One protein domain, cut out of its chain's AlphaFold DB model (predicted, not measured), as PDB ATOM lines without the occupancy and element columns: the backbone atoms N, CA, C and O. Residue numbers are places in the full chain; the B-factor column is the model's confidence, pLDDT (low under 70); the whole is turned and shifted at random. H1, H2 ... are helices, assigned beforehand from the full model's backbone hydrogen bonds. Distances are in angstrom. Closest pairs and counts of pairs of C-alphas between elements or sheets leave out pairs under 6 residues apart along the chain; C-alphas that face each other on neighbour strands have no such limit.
ATOM      1  N   GLN A  30     148.145 360.049 184.430       65.38
ATOM      2  CA  GLN A  30     147.851 360.822 185.634       65.38
ATOM      3  C   GLN A  30     147.949 359.971 186.904       65.38
ATOM      4  O   GLN A  30     148.496 360.441 187.903       65.38
ATOM      5  N   ALA A  31     147.443 358.735 186.887       64.62
ATOM      6  CA  ALA A  31     147.556 357.825 188.023       64.62
ATOM      7  C   ALA A  31     149.024 357.521 188.344       64.62
ATOM      8  O   ALA A  31     149.451 357.694 189.488       64.62
ATOM      9  N   ARG A  32     149.823 357.189 187.325       66.44
ATOM     10  CA  ARG A  32     151.268 356.975 187.469       66.44
ATOM     11  C   ARG A  32     151.989 358.201 188.011       66.44
ATOM     12  O   ARG A  32     152.834 358.065 188.889       66.44
ATOM     13  N   ALA A  33     151.646 359.394 187.522       66.50
ATOM     14  CA  ALA A  33     152.249 360.639 187.990       66.50
ATOM     15  C   ALA A  33     151.984 360.883 189.481       66.50
ATOM     16  O   ALA A  33     152.906 361.258 190.204       66.50
ATOM     17  N   ARG A  34     150.751 360.641 189.947       72.50
ATOM     18  CA  ARG A  34     150.386 360.790 191.365       72.50
ATOM     19  C   ARG A  34     151.151 359.815 192.251       72.50
ATOM     20  O   ARG A  34     151.713 360.228 193.261       72.50
ATOM     21  N   VAL A  35     151.215 358.547 191.845       74.06
ATOM     22  CA  VAL A  35     151.966 357.514 192.569       74.06
ATOM     23  C   VAL A  35     153.445 357.893 192.652       74.06
ATOM     24  O   VAL A  35     153.998 357.984 193.743       74.06
ATOM     25  N   ALA A  36     154.065 358.220 191.518       70.44
ATOM     26  CA  ALA A  36     155.458 358.646 191.460       70.44
ATOM     27  C   ALA A  36     155.749 359.847 192.380       70.44
ATOM     28  O   ALA A  36     156.749 359.859 193.094       70.44
ATOM     29  N   GLN A  37     154.867 360.848 192.397       74.06
ATOM     30  CA  GLN A  37     155.015 362.032 193.245       74.06
ATOM     31  C   GLN A  37     154.905 361.710 194.741       74.06
ATOM     32  O   GLN A  37     155.684 362.239 195.539       74.06
ATOM     33  N   SER A  38     153.958 360.849 195.120       78.38
ATOM     34  CA  SER A  38     153.786 360.412 196.507       78.38
ATOM     35  C   SER A  38     155.033 359.681 196.995       78.38
ATOM     36  O   SER A  38     155.587 360.028 198.032       78.38
ATOM     37  N   VAL A  39     155.538 358.744 196.197       79.19
ATOM     38  CA  VAL A  39     156.714 357.942 196.547       79.19
ATOM     39  C   VAL A  39     157.968 358.797 196.625       79.19
ATOM     40  O   VAL A  39     158.748 358.676 197.564       79.19
ATOM     41  N   ASN A  40     158.150 359.700 195.662       80.56
ATOM     42  CA  ASN A  40     159.238 360.664 195.702       80.56
ATOM     43  C   ASN A  40     159.215 361.489 196.995       80.56
ATOM     44  O   ASN A  40     160.262 361.711 197.604       80.56
ATOM     45  N   SER A  41     158.026 361.933 197.407       84.50
ATOM     46  CA  SER A  41     157.870 362.728 198.622       84.50
ATOM     47  C   SER A  41     158.289 361.943 199.859       84.50
ATOM     48  O   SER A  41     159.105 362.442 200.635       84.50
ATOM     49  N   GLU A  42     157.805 360.709 199.994       87.12
ATOM     50  CA  GLU A  42     158.155 359.828 201.112       87.12
ATOM     51  C   GLU A  42     159.648 359.505 201.149       87.12
ATOM     52  O   GLU A  42     160.283 359.599 202.197       87.12
ATOM     53  N   LEU A  43     160.254 359.214 199.997       86.50
ATOM     54  CA  LEU A  43     161.682 358.924 199.911       86.50
ATOM     55  C   LEU A  43     162.557 360.085 200.372       86.50
ATOM     56  O   LEU A  43     163.499 359.898 201.141       86.50
ATOM     57  N   VAL A  44     162.254 361.293 199.900       89.12
ATOM     58  CA  VAL A  44     162.994 362.494 200.296       89.12
ATOM     59  C   VAL A  44     162.856 362.736 201.800       89.12
ATOM     60  O   VAL A  44     163.852 363.050 202.454       89.12
ATOM     61  N   HIS A  45     161.657 362.550 202.363       92.00
ATOM     62  CA  HIS A  45     161.448 362.666 203.806       92.00
ATOM     63  C   HIS A  45     162.227 361.620 204.588       92.00
ATOM     64  O   HIS A  45     162.902 361.972 205.552       92.00
ATOM     65  N   LEU A  46     162.153 360.354 204.178       93.00
ATOM     66  CA  LEU A  46     162.880 359.258 204.805       93.00
ATOM     67  C   LEU A  46     164.375 359.577 204.858       93.00
ATOM     68  O   LEU A  46     164.986 359.539 205.924       93.00
ATOM     69  N   TYR A  47     164.955 359.954 203.724       93.94
ATOM     70  CA  TYR A  47     166.370 360.287 203.623       93.94
ATOM     71  C   TYR A  47     166.762 361.501 204.468       93.94
ATOM     72  O   TYR A  47     167.799 361.471 205.133       93.94
ATOM     73  N   TRP A  48     165.929 362.541 204.518       95.62
ATOM     74  CA  TRP A  48     166.154 363.670 205.421       95.62
ATOM     75  C   TRP A  48     166.093 363.248 206.900       95.62
ATOM     76  O   TRP A  48     167.009 363.561 207.665       95.62
ATOM     77  N   ARG A  49     165.078 362.468 207.299       95.56
ATOM     78  CA  ARG A  49     164.915 361.961 208.675       95.56
ATOM     79  C   ARG A  49     166.082 361.077 209.103       95.56
ATOM     80  O   ARG A  49     166.555 361.211 210.227       95.56
ATOM     81  N   ILE A  50     166.586 360.220 208.214       95.88
ATOM     82  CA  ILE A  50     167.784 359.409 208.470       95.88
ATOM     83  C   ILE A  50     168.986 360.314 208.742       95.88
ATOM     84  O   ILE A  50     169.686 360.117 209.736       95.88
ATOM     85  N   GLY A  51     169.210 361.328 207.902       95.62
ATOM     86  CA  GLY A  51     170.287 362.297 208.101       95.62
ATOM     87  C   GLY A  51     170.210 362.984 209.463       95.62
ATOM     88  O   GLY A  51     171.201 363.016 210.198       95.62
ATOM     89  N   LYS A  52     169.012 363.455 209.830       95.31
ATOM     90  CA  LYS A  52     168.744 364.089 211.123       95.31
ATOM     91  C   LYS A  52     168.986 363.131 212.291       95.31
ATOM     92  O   LYS A  52     169.725 363.473 213.211       95.31
ATOM     93  N   ARG A  53     168.472 361.899 212.220       95.75
ATOM     94  CA  ARG A  53     168.650 360.880 213.267       95.75
ATOM     95  C   ARG A  53     170.119 360.518 213.479       95.75
ATOM     96  O   ARG A  53     170.547 360.379 214.623       95.75
ATOM     97  N   ILE A  54     170.902 360.393 212.402       94.56
ATOM     98  CA  ILE A  54     172.351 360.159 212.497       94.56
ATOM     99  C   ILE A  54     173.026 361.326 213.227       94.56
ATOM    100  O   ILE A  54     173.842 361.104 214.122       94.56
ATOM    101  N   ARG A  55     172.678 362.569 212.872       93.12
ATOM    102  CA  ARG A  55     173.250 363.774 213.487       93.12
ATOM    103  C   ARG A  55     172.923 363.861 214.981       93.12
ATOM    104  O   ARG A  55     173.819 364.117 215.787       93.12
ATOM    105  N   GLU A  56     171.673 363.597 215.345       93.56
ATOM    106  CA  GLU A  56     171.206 363.551 216.732       93.56
ATOM    107  C   GLU A  56     171.938 362.476 217.542       93.56
ATOM    108  O   GLU A  56     172.410 362.759 218.639       93.56
ATOM    109  N   GLU A  57     172.102 361.266 216.999       93.50
ATOM    110  CA  GLU A  57     172.783 360.164 217.690       93.50
ATOM    111  C   GLU A  57     174.276 360.459 217.921       93.50
ATOM    112  O   GLU A  57     174.800 360.217 219.011       93.50
ATOM    113  N   ILE A  58     174.964 361.034 216.928       91.88
ATOM    114  CA  ILE A  58     176.375 361.439 217.042       91.88
ATOM    115  C   ILE A  58     176.550 362.527 218.108       91.88
ATOM    116  O   ILE A  58     177.489 362.464 218.908       91.88
ATOM    117  N   SER A  59     175.632 363.497 218.142       89.50
ATOM    118  CA  SER A  59     175.614 364.558 219.150       89.50
ATOM    119  C   SER A  59     175.342 364.000 220.551       89.50
ATOM    120  O   SER A  59     176.108 364.258 221.482       89.50
ATOM    121  N   ALA A  60     174.317 363.152 220.695       91.62
ATOM    122  CA  ALA A  60     173.923 362.541 221.964       91.62
ATOM    123  C   ALA A  60     175.046 361.693 222.580       91.62
ATOM    124  O   ALA A  60     175.286 361.755 223.786       91.62
ATOM    125  N   ARG A  61     175.786 360.950 221.751       90.81
ATOM    126  CA  ARG A  61     176.939 360.149 222.188       90.81
ATOM    127  C   ARG A  61     178.229 360.950 222.357       90.81
ATOM    128  O   ARG A  61     179.227 360.380 222.785       90.81
ATOM    129  N   ARG A  62     178.224 362.252 222.042       85.19
ATOM    130  CA  ARG A  62     179.390 363.152 222.111       85.19
ATOM    131  C   ARG A  62     180.597 362.655 221.306       85.19
ATOM    132  O   ARG A  62     181.740 362.899 221.678       85.19
ATOM    133  N   ILE A  63     180.341 361.992 220.179       85.25
ATOM    134  CA  ILE A  63     181.365 361.454 219.266       85.25
ATOM    135  C   ILE A  63     181.492 362.298 217.989       85.25
ATOM    136  O   ILE A  63     181.749 361.783 216.900       85.25
ATOM    137  N   ALA A  64     181.284 363.611 218.108       80.81
ATOM    138  CA  ALA A  64     181.485 364.543 217.001       80.81
ATOM    139  C   ALA A  64     182.904 364.392 216.417       80.81
ATOM    140  O   ALA A  64     183.876 364.245 217.158       80.81
ATOM    141  N   GLY A  65     183.027 364.383 215.087       82.19
ATOM    142  CA  GLY A  65     184.276 364.081 214.377       82.19
ATOM    143  C   GLY A  65     184.494 362.596 214.049       82.19
ATOM    144  O   GLY A  65     185.394 362.269 213.270       82.19
ATOM    145  N   GLN A  66     183.674 361.686 214.591       87.56
ATOM    146  CA  GLN A  66     183.700 360.249 214.270       87.56
ATOM    147  C   GLN A  66     182.614 359.837 213.262       87.56
ATOM    148  O   GLN A  66     182.326 358.648 213.106       87.56
ATOM    149  N   GLU A  67     182.034 360.792 212.523       87.56
ATOM    150  CA  GLU A  67     180.933 360.542 211.580       87.56
ATOM    151  C   GLU A  67     181.316 359.487 210.540       87.56
ATOM    152  O   GLU A  67     180.493 358.662 210.157       87.56
ATOM    153  N   LYS A  68     182.581 359.483 210.103       91.06
ATOM    154  CA  LYS A  68     183.093 358.496 209.143       91.06
ATOM    155  C   LYS A  68     182.937 357.067 209.645       91.06
ATOM    156  O   LYS A  68     182.352 356.266 208.930       91.06
ATOM    157  N   GLY A  69     183.390 356.772 210.864       91.75
ATOM    158  CA  GLY A  69     183.318 355.416 211.414       91.75
ATOM    159  C   GLY A  69     181.878 354.940 211.594       91.75
ATOM    160  O   GLY A  69     181.548 353.814 211.229       91.75
ATOM    161  N   VAL A  70     180.999 355.825 212.079       93.06
ATOM    162  CA  VAL A  70     179.567 355.526 212.237       93.06
ATOM    163  C   VAL A  70     178.920 355.232 210.883       93.06
ATOM    164  O   VAL A  70     178.249 354.214 210.733       93.06
ATOM    165  N   VAL A  71     179.142 356.091 209.884       95.00
ATOM    166  CA  VAL A  71     178.551 355.936 208.547       95.00
ATOM    167  C   VAL A  71     179.093 354.700 207.825       95.00
ATOM    168  O   VAL A  71     178.335 354.044 207.112       95.00
ATOM    169  N   ASP A  72     180.366 354.352 208.014       94.25
ATOM    170  CA  ASP A  72     180.979 353.169 207.399       94.25
ATOM    171  C   ASP A  72     180.318 351.875 207.895       94.25
ATOM    172  O   ASP A  72     179.884 351.049 207.086       94.25
ATOM    173  N   LEU A  73     180.163 351.731 209.215       94.75
ATOM    174  CA  LEU A  73     179.495 350.573 209.818       94.75
ATOM    175  C   LEU A  73     178.002 350.533 209.472       94.75
ATOM    176  O   LEU A  73     177.482 349.485 209.086       94.75
ATOM    177  N   LEU A  74     177.322 351.680 209.561       95.06
ATOM    178  CA  LEU A  74     175.896 351.786 209.263       95.06
ATOM    179  C   LEU A  74     175.596 351.415 207.807       95.06
ATOM    180  O   LEU A  74     174.653 350.673 207.547       95.06
ATOM    181  N   SER A  75     176.420 351.877 206.863       95.19
ATOM    182  CA  SER A  75     176.261 351.539 205.449       95.19
ATOM    183  C   SER A  75     176.371 350.036 205.208       95.19
ATOM    184  O   SER A  75     175.544 349.474 204.496       95.19
ATOM    185  N   GLY A  76     177.349 349.366 205.827       93.06
ATOM    186  CA  GLY A  76     177.519 347.918 205.686       93.06
ATOM    187  C   GLY A  76     176.313 347.115 206.182       93.06
ATOM    188  O   GLY A  76     175.977 346.080 205.607       93.06
ATOM    189  N   THR A  77     175.634 347.585 207.227       94.94
ATOM    190  CA  THR A  77     174.387 346.976 207.713       94.94
ATOM    191  C   THR A  77     173.217 347.281 206.783       94.94
ATOM    192  O   THR A  77     172.609 346.354 206.255       94.94
ATOM    193  N   LEU A  78     172.958 348.557 206.487       91.56
ATOM    194  CA  LEU A  78     171.787 348.955 205.706       91.56
ATOM    195  C   LEU A  78     171.837 348.489 204.247       91.56
ATOM    196  O   LEU A  78     170.794 348.195 203.679       91.56
ATOM    197  N   ILE A  79     173.020 348.365 203.633       89.06
ATOM    198  CA  ILE A  79     173.128 347.790 202.284       89.06
ATOM    199  C   ILE A  79     172.695 346.321 202.270       89.06
ATOM    200  O   ILE A  79     172.064 345.891 201.308       89.06
ATOM    201  N   ARG A  80     173.040 345.547 203.308       87.81
ATOM    202  CA  ARG A  80     172.672 344.124 203.383       87.81
ATOM    203  C   ARG A  80     171.170 343.931 203.567       87.81
ATOM    204  O   ARG A  80     170.634 342.963 203.047       87.81
ATOM    205  N   GLU A  81     170.524 344.838 204.293       87.00
ATOM    206  CA  GLU A  81     169.095 344.752 204.610       87.00
ATOM    207  C   GLU A  81     168.208 345.400 203.538       87.00
ATOM    208  O   GLU A  81     167.189 344.831 203.162       87.00
ATOM    209  N   TYR A  82     168.612 346.559 203.010       83.88
ATOM    210  CA  TYR A  82     167.765 347.422 202.176       83.88
ATOM    211  C   TYR A  82     168.396 347.815 200.830       83.88
ATOM    212  O   TYR A  82     167.795 348.546 200.047       83.88
ATOM    213  N   GLY A  83     169.616 347.360 200.533       82.00
ATOM    214  CA  GLY A  83     170.247 347.541 199.225       82.00
ATOM    215  C   GLY A  83     171.087 348.813 199.047       82.00
ATOM    216  O   GLY A  83     171.400 349.569 199.971       82.00
ATOM    217  N   ARG A  84     171.522 349.042 197.801       78.31
ATOM    218  CA  ARG A  84     172.583 350.011 197.439       78.31
ATOM    219  C   ARG A  84     172.218 351.475 197.712       78.31
ATOM    220  O   ARG A  84     173.122 352.309 197.853       78.31
ATOM    221  N   GLY A  85     170.926 351.772 197.878       79.12
ATOM    222  CA  GLY A  85     170.416 353.089 198.262       79.12
ATOM    223  C   GLY A  85     171.017 353.618 199.570       79.12
ATOM    224  O   GLY A  85     171.152 354.828 199.735       79.12
ATOM    225  N   PHE A  86     171.508 352.741 200.452       89.62
ATOM    226  CA  PHE A  86     172.131 353.107 201.732       89.62
ATOM    227  C   PHE A  86     173.663 353.063 201.698       89.62
ATOM    228  O   PHE A  86     174.338 352.819 202.704       89.62
ATOM    229  N   SER A  87     174.240 353.322 200.523       90.00
ATOM    230  CA  SER A  87     175.683 353.494 200.387       90.00
ATOM    231  C   SER A  87     176.221 354.594 201.300       90.00
ATOM    232  O   SER A  87     175.571 355.612 201.540       90.00
ATOM    233  N   ARG A  88     177.473 354.431 201.734       94.75
ATOM    234  CA  ARG A  88     178.233 355.419 202.509       94.75
ATOM    235  C   ARG A  88     178.079 356.830 201.942       94.75
ATOM    236  O   ARG A  88     177.835 357.787 202.669       94.75
ATOM    237  N   ARG A  89     178.205 356.959 200.617       91.38
ATOM    238  CA  ARG A  89     178.040 358.232 199.907       91.38
ATOM    239  C   ARG A  89     176.640 358.808 200.105       91.38
ATOM    240  O   ARG A  89     176.527 360.005 200.353       91.38
ATOM    241  N   ASN A  90     175.601 357.985 199.979       92.06
ATOM    242  CA  ASN A  90     174.235 358.463 200.121       92.06
ATOM    243  C   ASN A  90     173.905 358.822 201.573       92.06
ATOM    244  O   ASN A  90     173.323 359.872 201.793       92.06
ATOM    245  N   LEU A  91     174.378 358.060 202.564       95.69
ATOM    246  CA  LEU A  91     174.237 358.424 203.981       95.69
ATOM    247  C   LEU A  91     174.882 359.784 204.298       95.69
ATOM    248  O   LEU A  91     174.289 360.608 204.987       95.69
ATOM    249  N   PHE A  92     176.053 360.090 203.729       95.62
ATOM    250  CA  PHE A  92     176.625 361.436 203.851       95.62
ATOM    251  C   PHE A  92     175.795 362.517 203.150       95.62
ATOM    252  O   PHE A  92     175.733 363.641 203.645       95.62
ATOM    253  N   ASN A  93     175.158 362.210 202.016       94.62
ATOM    254  CA  ASN A  93     174.217 363.141 201.392       94.62
ATOM    255  C   ASN A  93     172.989 363.360 202.288       94.62
ATOM    256  O   ASN A  93     172.587 364.503 202.452       94.62
ATOM    257  N   MET A  94     172.443 362.304 202.904       95.69
ATOM    258  CA  MET A  94     171.328 362.381 203.858       95.69
ATOM    259  C   MET A  94     171.645 363.327 205.010       95.69
ATOM    260  O   MET A  94     170.886 364.254 205.274       95.69
ATOM    261  N   ILE A  95     172.817 363.154 205.623       95.25
ATOM    262  CA  ILE A  95     173.314 364.035 206.683       95.25
ATOM    263  C   ILE A  95     173.408 365.488 206.189       95.25
ATOM    264  O   ILE A  95     172.874 366.387 206.824       95.25
ATOM    265  N   ARG A  96     174.023 365.730 205.023       94.31
ATOM    266  CA  ARG A  96     174.169 367.088 204.467       94.31
ATOM    267  C   ARG A  96     172.839 367.746 204.122       94.31
ATOM    268  O   ARG A  96     172.710 368.957 204.273       94.31
ATOM    269  N   VAL A  97     171.877 366.976 203.617       93.25
ATOM    270  CA  VAL A  97     170.520 367.461 203.348       93.25
ATOM    271  C   VAL A  97     169.852 367.861 204.658       93.25
ATOM    272  O   VAL A  97     169.310 368.959 204.718       93.25
ATOM    273  N   ALA A  98     169.972 367.050 205.710       94.25
ATOM    274  CA  ALA A  98     169.469 367.406 207.035       94.25
ATOM    275  C   ALA A  98     170.124 368.680 207.595       94.25
ATOM    276  O   ALA A  98     169.417 369.550 208.085       94.25
ATOM    277  N   ASP A  99     171.440 368.846 207.440       91.94
ATOM    278  CA  ASP A  99     172.127 370.066 207.894       91.94
ATOM    279  C   ASP A  99     171.758 371.311 207.067       91.94
ATOM    280  O   ASP A  99     171.835 372.437 207.553       91.94
ATOM    281  N   THR A 100     171.433 371.134 205.781       90.50
ATOM    282  CA  THR A 100     171.127 372.248 204.866       90.50
ATOM    283  C   THR A 100     169.678 372.710 205.000       90.50
ATOM    284  O   THR A 100     169.399 373.897 204.836       90.50
ATOM    285  N   PHE A 101     168.764 371.780 205.269       89.25
ATOM    286  CA  PHE A 101     167.334 372.023 205.416       89.25
ATOM    287  C   PHE A 101     166.910 371.628 206.830       89.25
ATOM    288  O   PHE A 101     166.451 370.514 207.047       89.25
ATOM    289  N   ASP A 102     167.078 372.527 207.795       84.56
ATOM    290  CA  ASP A 102     166.842 372.212 209.213       84.56
ATOM    291  C   ASP A 102     165.349 371.964 209.533       84.56
ATOM    292  O   ASP A 102     164.979 371.140 210.375       84.56
ATOM    293  N   GLU A 103     164.459 372.633 208.797       87.00
ATOM    294  CA  GLU A 103     163.016 372.528 208.989       87.00
ATOM    295  C   GLU A 103     162.388 371.410 208.150       87.00
ATOM    296  O   GLU A 103     162.392 371.447 206.915       87.00
ATOM    297  N   GLU A 104     161.718 370.466 208.824       86.12
ATOM    298  CA  GLU A 104     160.977 369.385 208.160       86.12
ATOM    299  C   GLU A 104     159.952 369.947 207.171       86.12
ATOM    300  O   GLU A 104     159.898 369.494 206.032       86.12
ATOM    301  N   ARG A 105     159.207 370.994 207.562       83.88
ATOM    302  CA  ARG A 105     158.178 371.666 206.741       83.88
ATOM    303  C   ARG A 105     158.701 372.117 205.376       83.88
ATOM    304  O   ARG A 105     157.994 371.990 204.369       83.88
ATOM    305  N   THR A 106     159.933 372.622 205.325       84.88
ATOM    306  CA  THR A 106     160.586 373.021 204.073       84.88
ATOM    307  C   THR A 106     160.805 371.811 203.180       84.88
ATOM    308  O   THR A 106     160.451 371.845 202.000       84.88
ATOM    309  N   VAL A 107     161.319 370.720 203.745       87.25
ATOM    310  CA  VAL A 107     161.537 369.470 203.015       87.25
ATOM    311  C   VAL A 107     160.217 368.902 202.514       87.25
ATOM    312  O   VAL A 107     160.158 368.542 201.341       87.25
ATOM    313  N   GLN A 108     159.145 368.926 203.317       83.00
ATOM    314  CA  GLN A 108     157.838 368.417 202.872       83.00
ATOM    315  C   GLN A 108     157.281 369.186 201.686       83.00
ATOM    316  O   GLN A 108     156.751 368.621 200.730       83.00
ATOM    317  N   THR A 109     157.438 370.504 201.730       83.25
ATOM    318  CA  THR A 109     156.961 371.373 200.661       83.25
ATOM    319  C   THR A 109     157.759 371.162 199.373       83.25
ATOM    320  O   THR A 109     157.193 371.155 198.277       83.25
ATOM    321  N   LEU A 110     159.077 370.987 199.491       83.06
ATOM    322  CA  LEU A 110     159.974 370.800 198.355       83.06
ATOM    323  C   LEU A 110     159.903 369.381 197.778       83.06
ATOM    324  O   LEU A 110     159.983 369.226 196.564       83.06
ATOM    325  N   SER A 111     159.696 368.351 198.598       83.81
ATOM    326  CA  SER A 111     159.642 366.950 198.158       83.81
ATOM    327  C   SER A 111     158.461 366.657 197.233       83.81
ATOM    328  O   SER A 111     158.544 365.781 196.374       83.81
ATOM    329  N   ALA A 112     157.381 367.437 197.346       78.94
ATOM    330  CA  ALA A 112     156.252 367.374 196.421       78.94
ATOM    331  C   ALA A 112     156.638 367.761 194.981       78.94
ATOM    332  O   ALA A 112     155.905 367.455 194.041       78.94
ATOM    333  N   GLN A 113     157.759 368.462 194.791       74.69
ATOM    334  CA  GLN A 113     158.147 369.063 193.512       74.69
ATOM    335  C   GLN A 113     159.539 368.616 193.048       74.69
ATOM    336  O   GLN A 113     159.804 368.578 191.846       74.69
ATOM    337  N   LEU A 114     160.410 368.252 193.990       79.44
ATOM    338  CA  LEU A 114     161.820 367.952 193.783       79.44
ATOM    339  C   LEU A 114     162.129 366.505 194.133       79.44
ATOM    340  O   LEU A 114     161.741 366.013 195.191       79.44
ATOM    341  N   SER A 115     162.885 365.840 193.261       80.81
ATOM    342  CA  SER A 115     163.426 364.515 193.570       80.81
ATOM    343  C   SER A 115     164.687 364.568 194.415       80.81
ATOM    344  O   SER A 115     165.354 365.602 194.475       80.81
ATOM    345  N   TRP A 116     165.059 363.436 195.017       83.94
ATOM    346  CA  TRP A 116     166.288 363.310 195.807       83.94
ATOM    347  C   TRP A 116     167.528 363.815 195.061       83.94
ATOM    348  O   TRP A 116     168.356 364.534 195.618       83.94
ATOM    349  N   SER A 117     167.613 363.536 193.759       77.94
ATOM    350  CA  SER A 117     168.685 364.043 192.899       77.94
ATOM    351  C   SER A 117     168.779 365.579 192.883       77.94
ATOM    352  O   SER A 117     169.882 366.117 192.878       77.94
ATOM    353  N   HIS A 118     167.650 366.296 192.930       79.94
ATOM    354  CA  HIS A 118     167.641 367.762 193.013       79.94
ATOM    355  C   HIS A 118     168.135 368.249 194.379       79.94
ATOM    356  O   HIS A 118     168.919 369.191 194.439       79.94
ATOM    357  N   PHE A 119     167.734 367.584 195.470       84.31
ATOM    358  CA  PHE A 119     168.259 367.889 196.806       84.31
ATOM    359  C   PHE A 119     169.775 367.731 196.854       84.31
ATOM    360  O   PHE A 119     170.462 368.625 197.345       84.31
ATOM    361  N   ILE A 120     170.301 366.643 196.275       83.56
ATOM    362  CA  ILE A 120     171.744 366.431 196.150       83.56
ATOM    363  C   ILE A 120     172.389 367.613 195.421       83.56
ATOM    364  O   ILE A 120     173.392 368.124 195.895       83.56
ATOM    365  N   GLU A 121     171.847 368.088 194.302       79.94
ATOM    366  CA  GLU A 121     172.435 369.237 193.598       79.94
ATOM    367  C   GLU A 121     172.437 370.516 194.440       79.94
ATOM    368  O   GLU A 121     173.447 371.222 194.473       79.94
ATOM    369  N   ILE A 122     171.342 370.786 195.157       82.12
ATOM    370  CA  ILE A 122     171.190 371.999 195.966       82.12
ATOM    371  C   ILE A 122     172.207 372.036 197.115       82.12
ATOM    372  O   ILE A 122     172.816 373.081 197.350       82.12
ATOM    373  N   ILE A 123     172.452 370.915 197.804       86.81
ATOM    374  CA  ILE A 123     173.368 370.892 198.961       86.81
ATOM    375  C   ILE A 123     174.833 371.183 198.600       86.81
ATOM    376  O   ILE A 123     175.612 371.562 199.472       86.81
ATOM    377  N   TYR A 124     175.232 371.030 197.333       82.81
ATOM    378  CA  TYR A 124     176.590 371.371 196.884       82.81
ATOM    379  C   TYR A 124     176.738 372.838 196.452       82.81
ATOM    380  O   TYR A 124     177.862 373.284 196.206       82.81
ATOM    381  N   LEU A 125     175.646 373.609 196.382       80.88
ATOM    382  CA  LEU A 125     175.709 375.051 196.140       80.88
ATOM    383  C   LEU A 125     176.249 375.759 197.387       80.88
ATOM    384  O   LEU A 125     175.825 375.472 198.508       80.88
ATOM    385  N   LYS A 126     177.200 376.680 197.208       74.94
ATOM    386  CA  LYS A 126     177.878 377.361 198.324       74.94
ATOM    387  C   LYS A 126     177.082 378.542 198.876       74.94
ATOM    388  O   LYS A 126     177.112 378.768 200.079       74.94
ATOM    389  N   ASP A 127     176.393 379.275 198.007       77.56
ATOM    390  CA  ASP A 127     175.663 380.490 198.365       77.56
ATOM    391  C   ASP A 127     174.221 380.158 198.811       77.56
ATOM    392  O   ASP A 127     173.473 379.543 198.039       77.56
ATOM    393  N   PRO A 128     173.799 380.559 200.027       75.25
ATOM    394  CA  PRO A 128     172.418 380.412 200.488       75.25
ATOM    395  C   PRO A 128     171.384 381.031 199.538       75.25
ATOM    396  O   PRO A 128     170.330 380.429 199.318       75.25
ATOM    397  N   LEU A 129     171.692 382.173 198.910       73.62
ATOM    398  CA  LEU A 129     170.793 382.816 197.945       73.62
ATOM    399  C   LEU A 129     170.643 381.974 196.678       73.62
ATOM    400  O   LEU A 129     169.542 381.859 196.144       73.62
ATOM    401  N   GLN A 130     171.717 381.325 196.215       70.88
ATOM    402  CA  GLN A 130     171.642 380.384 195.093       70.88
ATOM    403  C   GLN A 130     170.787 379.162 195.435       70.88
ATOM    404  O   GLN A 130     170.038 378.697 194.578       70.88
ATOM    405  N   ARG A 131     170.860 378.651 196.672       74.31
ATOM    406  CA  ARG A 131     170.011 377.533 197.118       74.31
ATOM    407  C   ARG A 131     168.541 377.922 197.135       74.31
ATOM    408  O   ARG A 131     167.726 377.192 196.582       74.31
ATOM    409  N   GLN A 132     168.217 379.073 197.722       68.88
ATOM    410  CA  GLN A 132     166.844 379.570 197.784       68.88
ATOM    411  C   GLN A 132     166.303 379.862 196.381       68.88
ATOM    412  O   GLN A 132     165.198 379.445 196.050       68.88
ATOM    413  N   PHE A 133     167.113 380.482 195.521       68.88
ATOM    414  CA  PHE A 133     166.764 380.702 194.121       68.88
ATOM    415  C   PHE A 133     166.530 379.386 193.375       68.88
ATOM    416  O   PHE A 133     165.548 379.276 192.657       68.88
ATOM    417  N   TYR A 134     167.381 378.371 193.546       66.25
ATOM    418  CA  TYR A 134     167.187 377.076 192.888       66.25
ATOM    419  C   TYR A 134     165.952 376.344 193.421       66.25
ATOM    420  O   TYR A 134     165.225 375.739 192.638       66.25
ATOM    421  N   ALA A 135     165.681 376.431 194.726       65.19
ATOM    422  CA  ALA A 135     164.474 375.882 195.335       65.19
ATOM    423  C   ALA A 135     163.207 376.557 194.780       65.19
ATOM    424  O   ALA A 135     162.282 375.859 194.374       65.19
ATOM    425  N   GLU A 136     163.186 377.888 194.675       64.31
ATOM    426  CA  GLU A 136     162.070 378.646 194.089       64.31
ATOM    427  C   GLU A 136     161.934 378.416 192.578       64.31
ATOM    428  O   GLU A 136     160.844 378.163 192.070       64.31
ATOM    429  N   MET A 137     163.042 378.403 191.839       54.69
ATOM    430  CA  MET A 137     163.032 378.100 190.409       54.69
ATOM    431  C   MET A 137     162.534 376.690 190.140       54.69
ATOM    432  O   MET A 137     161.770 376.490 189.208       54.69
ATOM    433  N   ALA A 138     162.907 375.714 190.959       54.38
ATOM    434  CA  ALA A 138     162.436 374.355 190.779       54.38
ATOM    435  C   ALA A 138     160.950 374.179 191.167       54.38
ATOM    436  O   ALA A 138     160.324 373.222 190.704       54.38
ATOM    437  N   ARG A 139     160.364 375.142 191.904       51.62
ATOM    438  CA  ARG A 139     158.908 375.271 192.083       51.62
ATOM    439  C   ARG A 139     158.199 375.853 190.856       51.62
ATOM    440  O   ARG A 139     157.135 375.369 190.478       51.62
ATOM    441  N   VAL A 140     158.779 376.878 190.225       48.00
ATOM    442  CA  VAL A 140     158.144 377.648 189.131       48.00
ATOM    443  C   VAL A 140     158.420 377.056 187.737       48.00
ATOM    444  O   VAL A 140     157.526 376.986 186.897       48.00
ATOM    445  N   GLU A 141     159.637 376.583 187.480       45.44
ATOM    446  CA  GLU A 141     160.111 376.071 186.191       45.44
ATOM    447  C   GLU A 141     161.011 374.850 186.411       45.44
ATOM    448  O   GLU A 141     162.195 375.006 186.650       45.44
ATOM    449  N   ARG A 142     160.485 373.623 186.307       42.69
ATOM    450  CA  ARG A 142     161.226 372.365 186.556       42.69
ATOM    451  C   ARG A 142     162.479 372.218 185.655       42.69
ATOM    452  O   ARG A 142     162.325 371.776 184.511       42.69
ATOM    453  N   PRO A 143     163.721 372.521 186.088       38.38
ATOM    454  CA  PRO A 143     164.903 372.402 185.241       38.38
ATOM    455  C   PRO A 143     165.512 370.997 185.390       38.38
ATOM    456  O   PRO A 143     165.523 370.413 186.467       38.38
ATOM    457  N   CYS A 144     166.048 370.420 184.313       36.03
ATOM    458  CA  CYS A 144     166.728 369.124 184.368       36.03
ATOM    459  C   CYS A 144     168.105 369.262 185.028       36.03
ATOM    460  O   CYS A 144     169.060 369.714 184.390       36.03
ATOM    461  N   ALA A 145     168.207 368.708 186.234       37.44
ATOM    462  CA  ALA A 145     169.424 368.390 186.983       37.44
ATOM    463  C   ALA A 145     170.645 368.021 186.102       37.44
ATOM    464  O   ALA A 145     171.723 368.620 186.132       37.44
ATOM    465  N   ARG A 174     161.665 371.781 178.573       27.84
ATOM    466  CA  ARG A 174     160.413 371.386 177.924       27.84
ATOM    467  C   ARG A 174     160.094 369.897 178.146       27.84
ATOM    468  O   ARG A 174     159.352 369.305 177.372       27.84
ATOM    469  N   ARG A 175     160.695 369.267 179.160       33.94
ATOM    470  CA  ARG A 175     160.355 367.931 179.630       33.94
ATOM    471  C   ARG A 175     159.589 368.116 180.927       33.94
ATOM    472  O   ARG A 175     160.184 368.369 181.969       33.94
ATOM    473  N   ARG A 176     158.263 367.977 180.836       31.86
ATOM    474  CA  ARG A 176     157.451 367.599 181.998       31.86
ATOM    475  C   ARG A 176     158.181 366.458 182.704       31.86
ATOM    476  O   ARG A 176     158.720 365.580 182.029       31.86
ATOM    477  N   THR A 177     158.194 366.467 184.032       35.66
ATOM    478  CA  THR A 177     158.466 365.252 184.801       35.66
ATOM    479  C   THR A 177     157.409 364.246 184.368       35.66
ATOM    480  O   THR A 177     156.262 364.320 184.803       35.66
ATOM    481  N   THR A 178     157.744 363.412 183.392       34.72
ATOM    482  CA  THR A 178     156.932 362.257 183.049       34.72
ATOM    483  C   THR A 178     157.120 361.248 184.180       34.72
ATOM    484  O   THR A 178     158.199 361.230 184.785       34.72
ATOM    485  N   PRO A 179     156.109 360.432 184.503       39.53
ATOM    486  CA  PRO A 179     156.240 359.374 185.505       39.53
ATOM    487  C   PRO A 179     157.508 358.533 185.283       39.53
ATOM    488  O   PRO A 179     158.256 358.284 186.223       39.53
ATOM    489  N   ASP A 180     157.841 358.260 184.015       38.50
ATOM    490  CA  ASP A 180     159.109 357.675 183.559       38.50
ATOM    491  C   ASP A 180     160.379 358.260 184.188       38.50
ATOM    492  O   ASP A 180     161.323 357.530 184.447       38.50
ATOM    493  N   LEU A 181     160.465 359.576 184.394       42.31
ATOM    494  CA  LEU A 181     161.672 360.222 184.923       42.31
ATOM    495  C   LEU A 181     161.847 360.004 186.426       42.31
ATOM    496  O   LEU A 181     162.983 359.968 186.887       42.31
ATOM    497  N   VAL A 182     160.744 359.853 187.161       46.88
ATOM    498  CA  VAL A 182     160.767 359.497 188.585       46.88
ATOM    499  C   VAL A 182     161.079 358.012 188.722       46.88
ATOM    500  O   VAL A 182     161.991 357.652 189.452       46.88
ATOM    501  N   PHE A 183     160.426 357.173 187.914       48.00
ATOM    502  CA  PHE A 183     160.689 355.735 187.800       48.00
ATOM    503  C   PHE A 183     162.091 355.382 187.285       48.00
ATOM    504  O   PHE A 183     162.524 354.247 187.426       48.00
ATOM    505  N   ARG A 184     162.821 356.347 186.717       48.72
ATOM    506  CA  ARG A 184     164.234 356.226 186.326       48.72
ATOM    507  C   ARG A 184     165.195 356.885 187.317       48.72
ATOM    508  O   ARG A 184     166.394 356.933 187.035       48.72
ATOM    509  N   ASP A 185     164.712 357.448 188.428       58.44
ATOM    510  CA  ASP A 185     165.612 357.917 189.480       58.44
ATOM    511  C   ASP A 185     166.288 356.682 190.089       58.44
ATOM    512  O   ASP A 185     165.632 355.808 190.655       58.44
ATOM    513  N   LEU A 186     167.611 356.592 189.924       55.25
ATOM    514  CA  LEU A 186     168.416 355.451 190.361       55.25
ATOM    515  C   LEU A 186     168.196 355.163 191.854       55.25
ATOM    516  O   LEU A 186     168.165 354.010 192.258       55.25
ATOM    517  N   TYR A 187     167.950 356.206 192.653       56.53
ATOM    518  CA  TYR A 187     167.683 356.078 194.084       56.53
ATOM    519  C   TYR A 187     166.283 355.548 194.399       56.53
ATOM    520  O   TYR A 187     166.107 354.905 195.430       56.53
ATOM    521  N   LEU A 188     165.296 355.811 193.535       60.94
ATOM    522  CA  LEU A 188     163.972 355.199 193.644       60.94
ATOM    523  C   LEU A 188     164.043 353.717 193.265       60.94
ATOM    524  O   LEU A 188     163.478 352.881 193.959       60.94
ATOM    525  N   LEU A 189     164.756 353.386 192.188       59.19
ATOM    526  CA  LEU A 189     164.931 352.001 191.750       59.19
ATOM    527  C   LEU A 189     165.720 351.168 192.766       59.19
ATOM    528  O   LEU A 189     165.332 350.036 193.050       59.19
ATOM    529  N   ASP A 190     166.773 351.741 193.350       59.16
ATOM    530  CA  ASP A 190     167.525 351.125 194.444       59.16
ATOM    531  C   ASP A 190     166.637 350.897 195.672       59.16
ATOM    532  O   ASP A 190     166.682 349.822 196.264       59.16
ATOM    533  N   PHE A 191     165.812 351.884 196.037       57.59
ATOM    534  CA  PHE A 191     164.894 351.777 197.172       57.59
ATOM    535  C   PHE A 191     163.831 350.695 196.975       57.59
ATOM    536  O   PHE A 191     163.532 349.945 197.897       57.59
ATOM    537  N   LEU A 192     163.289 350.578 195.764       59.06
ATOM    538  CA  LEU A 192     162.316 349.539 195.431       59.06
ATOM    539  C   LEU A 192     162.959 348.148 195.262       59.06
ATOM    540  O   LEU A 192     162.245 347.186 194.986       59.06
ATOM    541  N   GLY A 193     164.287 348.025 195.389       51.06
ATOM    542  CA  GLY A 193     165.008 346.764 195.195       51.06
ATOM    543  C   GLY A 193     165.045 346.293 193.735       51.06
ATOM    544  O   GLY A 193     165.188 345.101 193.474       51.06
ATOM    545  N   LEU A 194     164.899 347.208 192.771       54.16
ATOM    546  CA  LEU A 194     164.737 346.912 191.338       54.16
ATOM    547  C   LEU A 194     166.007 347.152 190.502       54.16
ATOM    548  O   LEU A 194     165.958 347.087 189.274       54.16
ATOM    549  N   ALA A 195     167.138 347.434 191.151       52.59
ATOM    550  CA  ALA A 195     168.367 347.909 190.511       52.59
ATOM    551  C   ALA A 195     169.037 346.916 189.538       52.59
ATOM    552  O   ALA A 195     169.731 347.352 188.622       52.59
ATOM    553  N   ASP A 196     168.821 345.605 189.701       45.62
ATOM    554  CA  ASP A 196     169.662 344.575 189.069       45.62
ATOM    555  C   ASP A 196     168.945 343.716 187.993       45.62
ATOM    556  O   ASP A 196     169.486 342.679 187.612       45.62
ATOM    557  N   THR A 197     167.743 344.055 187.483       40.97
ATOM    558  CA  THR A 197     167.004 343.050 186.661       40.97
ATOM    559  C   THR A 197     166.113 343.493 185.491       40.97
ATOM    560  O   THR A 197     165.399 342.640 184.973       40.97
ATOM    561  N   TYR A 198     166.117 344.737 184.992       46.03
ATOM    562  CA  TYR A 198     165.082 345.109 184.002       46.03
ATOM    563  C   TYR A 198     165.576 345.959 182.829       46.03
ATOM    564  O   TYR A 198     166.229 346.987 182.998       46.03
ATOM    565  N   SER A 199     165.234 345.520 181.609       39.84
ATOM    566  CA  SER A 199     165.398 346.323 180.395       39.84
ATOM    567  C   SER A 199     164.425 347.507 180.424       39.84
ATOM    568  O   SER A 199     163.326 347.389 180.966       39.84
ATOM    569  N   GLU A 200     164.800 348.633 179.808       40.88
ATOM    570  CA  GLU A 200     164.035 349.896 179.764       40.88
ATOM    571  C   GLU A 200     162.548 349.772 179.363       40.88
ATOM    572  O   GLU A 200     161.809 350.741 179.530       40.88
ATOM    573  N   ARG A 201     162.102 348.631 178.822       43.03
ATOM    574  CA  ARG A 201     160.724 348.410 178.359       43.03
ATOM    575  C   ARG A 201     159.772 347.800 179.397       43.03
ATOM    576  O   ARG A 201     158.574 347.958 179.216       43.03
ATOM    577  N   ASP A 202     160.268 347.207 180.489       50.94
ATOM    578  CA  ASP A 202     159.447 346.442 181.458       50.94
ATOM    579  C   ASP A 202     159.536 346.957 182.910       50.94
ATOM    580  O   ASP A 202     159.337 346.216 183.871       50.94
ATOM    581  N   LEU A 203     159.832 348.247 183.107       53.38
ATOM    582  CA  LEU A 203     160.006 348.840 184.446       53.38
ATOM    583  C   LEU A 203     158.693 349.072 185.212       53.38
ATOM    584  O   LEU A 203     158.715 349.275 186.419       53.38
ATOM    585  N   GLU A 204     157.539 349.030 184.552       50.28
ATOM    586  CA  GLU A 204     156.264 349.395 185.175       50.28
ATOM    587  C   GLU A 204     155.757 348.369 186.196       50.28
ATOM    588  O   GLU A 204     155.491 348.711 187.347       50.28
ATOM    589  N   ALA A 205     155.612 347.110 185.783       56.09
ATOM    590  CA  ALA A 205     155.049 346.069 186.637       56.09
ATOM    591  C   ALA A 205     155.900 345.795 187.897       56.09
ATOM    592  O   ALA A 205     155.327 345.611 188.972       56.09
ATOM    593  N   PRO A 206     157.247 345.799 187.831       57.53
ATOM    594  CA  PRO A 206     158.088 345.675 189.016       57.53
ATOM    595  C   PRO A 206     157.953 346.863 189.975       57.53
ATOM    596  O   PRO A 206     157.918 346.651 191.184       57.53
ATOM    597  N   ILE A 207     157.818 348.090 189.463       54.62
ATOM    598  CA  ILE A 207     157.628 349.281 190.299       54.62
ATOM    599  C   ILE A 207     156.286 349.230 191.024       54.62
ATOM    600  O   ILE A 207     156.241 349.481 192.224       54.62
ATOM    601  N   LEU A 208     155.208 348.861 190.331       57.00
ATOM    602  CA  LEU A 208     153.894 348.715 190.958       57.00
ATOM    603  C   LEU A 208     153.914 347.654 192.065       57.00
ATOM    604  O   LEU A 208     153.417 347.921 193.155       57.00
ATOM    605  N   ARG A 209     154.571 346.510 191.839       61.06
ATOM    606  CA  ARG A 209     154.746 345.466 192.865       61.06
ATOM    607  C   ARG A 209     155.596 345.925 194.052       61.06
ATOM    608  O   ARG A 209     155.270 345.613 195.192       61.06
ATOM    609  N   GLY A 210     156.680 346.660 193.802       61.59
ATOM    610  CA  GLY A 210     157.522 347.218 194.864       61.59
ATOM    611  C   GLY A 210     156.770 348.237 195.721       61.59
ATOM    612  O   GLY A 210     156.902 348.244 196.941       61.59
ATOM    613  N   LEU A 211     155.925 349.056 195.093       60.25
ATOM    614  CA  LEU A 211     155.092 350.037 195.783       60.25
ATOM    615  C   LEU A 211     153.940 349.418 196.553       60.25
ATOM    616  O   LEU A 211     153.666 349.850 197.666       60.25
ATOM    617  N   GLU A 212     153.292 348.400 195.997       59.50
ATOM    618  CA  GLU A 212     152.281 347.620 196.705       59.50
ATOM    619  C   GLU A 212     152.868 347.007 197.978       59.50
ATOM    620  O   GLU A 212     152.310 347.176 199.060       59.50
ATOM    621  N   ARG A 213     154.052 346.395 197.876       62.06
ATOM    622  CA  ARG A 213     154.768 345.841 199.028       62.06
ATOM    623  C   ARG A 213     155.115 346.906 200.071       62.06
ATOM    624  O   ARG A 213     154.840 346.704 201.247       62.06
ATOM    625  N   PHE A 214     155.650 348.047 199.640       59.03
ATOM    626  CA  PHE A 214     155.986 349.155 200.535       59.03
ATOM    627  C   PHE A 214     154.756 349.733 201.255       59.03
ATOM    628  O   PHE A 214     154.801 350.000 202.452       59.03
ATOM    629  N   LEU A 215     153.636 349.907 200.546       63.00
ATOM    630  CA  LEU A 215     152.390 350.405 201.134       63.00
ATOM    631  C   LEU A 215     151.764 349.399 202.111       63.00
ATOM    632  O   LEU A 215     151.197 349.813 203.121       63.00
ATOM    633  N   LEU A 216     151.881 348.097 201.840       65.38
ATOM    634  CA  LEU A 216     151.444 347.044 202.758       65.38
ATOM    635  C   LEU A 216     152.284 347.024 204.042       65.38
ATOM    636  O   LEU A 216     151.714 346.938 205.127       65.38
ATOM    637  N   GLU A 217     153.607 347.169 203.924       60.22
ATOM    638  CA  GLU A 217     154.532 347.255 205.064       60.22
ATOM    639  C   GLU A 217     154.298 348.537 205.895       60.22
ATOM    640  O   GLU A 217     154.321 348.494 207.121       60.22
TER     641      GLU A 217
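Overview. This is residues 30 to 145 and 174 to 217 of the 230 residues of the protein "DUF1016 family protein" of Methanothrix sp (UniProt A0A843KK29). One long helix, H1, makes the longest axis, and shorter helices gather round it: H3 crosses it at about a right angle, H4 packs on another part of it, and H5 and H6 form a helical hairpin with H6 away from H1. H2 folds back from the last residues of H1 to meet H3, while H7, H8 and H9 gather more loosely near the first half of H1. The printed part has 160 residues with nine named helices, H1 to H9 in order along the chain, and no named strand; the class is all helix. It is compact, with a radius of gyration of the C-alphas of 16.3 A and spans of 48 by 39 by 25 A.

Along the chain. H1 is residues 30 to 60, 44.8 A long, from C-alpha 30 at (147.851, 360.822, 185.634) to C-alpha 60 at (173.923, 362.541, 221.964). H2 is residues 67 to 82, 20.8 A, with a kink of 27 degrees near residue 76. H3 is residues 88 to 100, 18.4 A; H4 is 104 to 111 and H5 is 116 to 123. H6 is residues 128 to 140, 18.4 A; H7 is 179 to 183 and H8 is 186 to 191. H9 is residues 204 to 217, 20.1 A, ending with C-alpha 217 at (154.532, 347.255, 205.064).

Arrangement. H1 is the hub, touching four helices. With residues 47 to 55 alone it touches H3, about perpendicular at 86 degrees; the closest C-alphas, of Gly 51 and Ile 95, are 3.8 A apart. It touches H4 at a shallow tilt of 34.7 degrees, only just short of steep, opposite ways; the closest C-alphas are Ser 41 and Ser 111, 4.6 A. H1 and H5 only just touch, with 3 pairs of C-alphas within 8 A, the closest Val 44 and Trp 116, 5.6 A. H1 touches H7, closest at the C-alphas of Ala 33 and Pro 179, 4.9 A. H2 touches H3, closest at the C-alphas of Ser 75 and Arg 88, 5.3 A. H5 and H6 form a hairpin, closest at the C-alphas of Ile 122 and Arg 131, 5.8 A; H1 and H6 are apart. H8 is close to H1 but not clearly touching, and H9 is near H1. Every O i to N i+4 pair is within hydrogen-bond range in H1 and H3 to H9; in H2, 11 of 12 are.

Size, cuts and confidence. The C-alphas farthest apart, of Arg 62 and Arg 201, are 49.8 A apart. Residues 146 to 173 are not printed; C-alphas 145 and 174 are 13.1 A apart across the cut. The link from H8 to H9 is long. Mean pLDDT of the printed part is 73.5; residues 30 to 33, 132 to 145 and 174 to 217 are under 70.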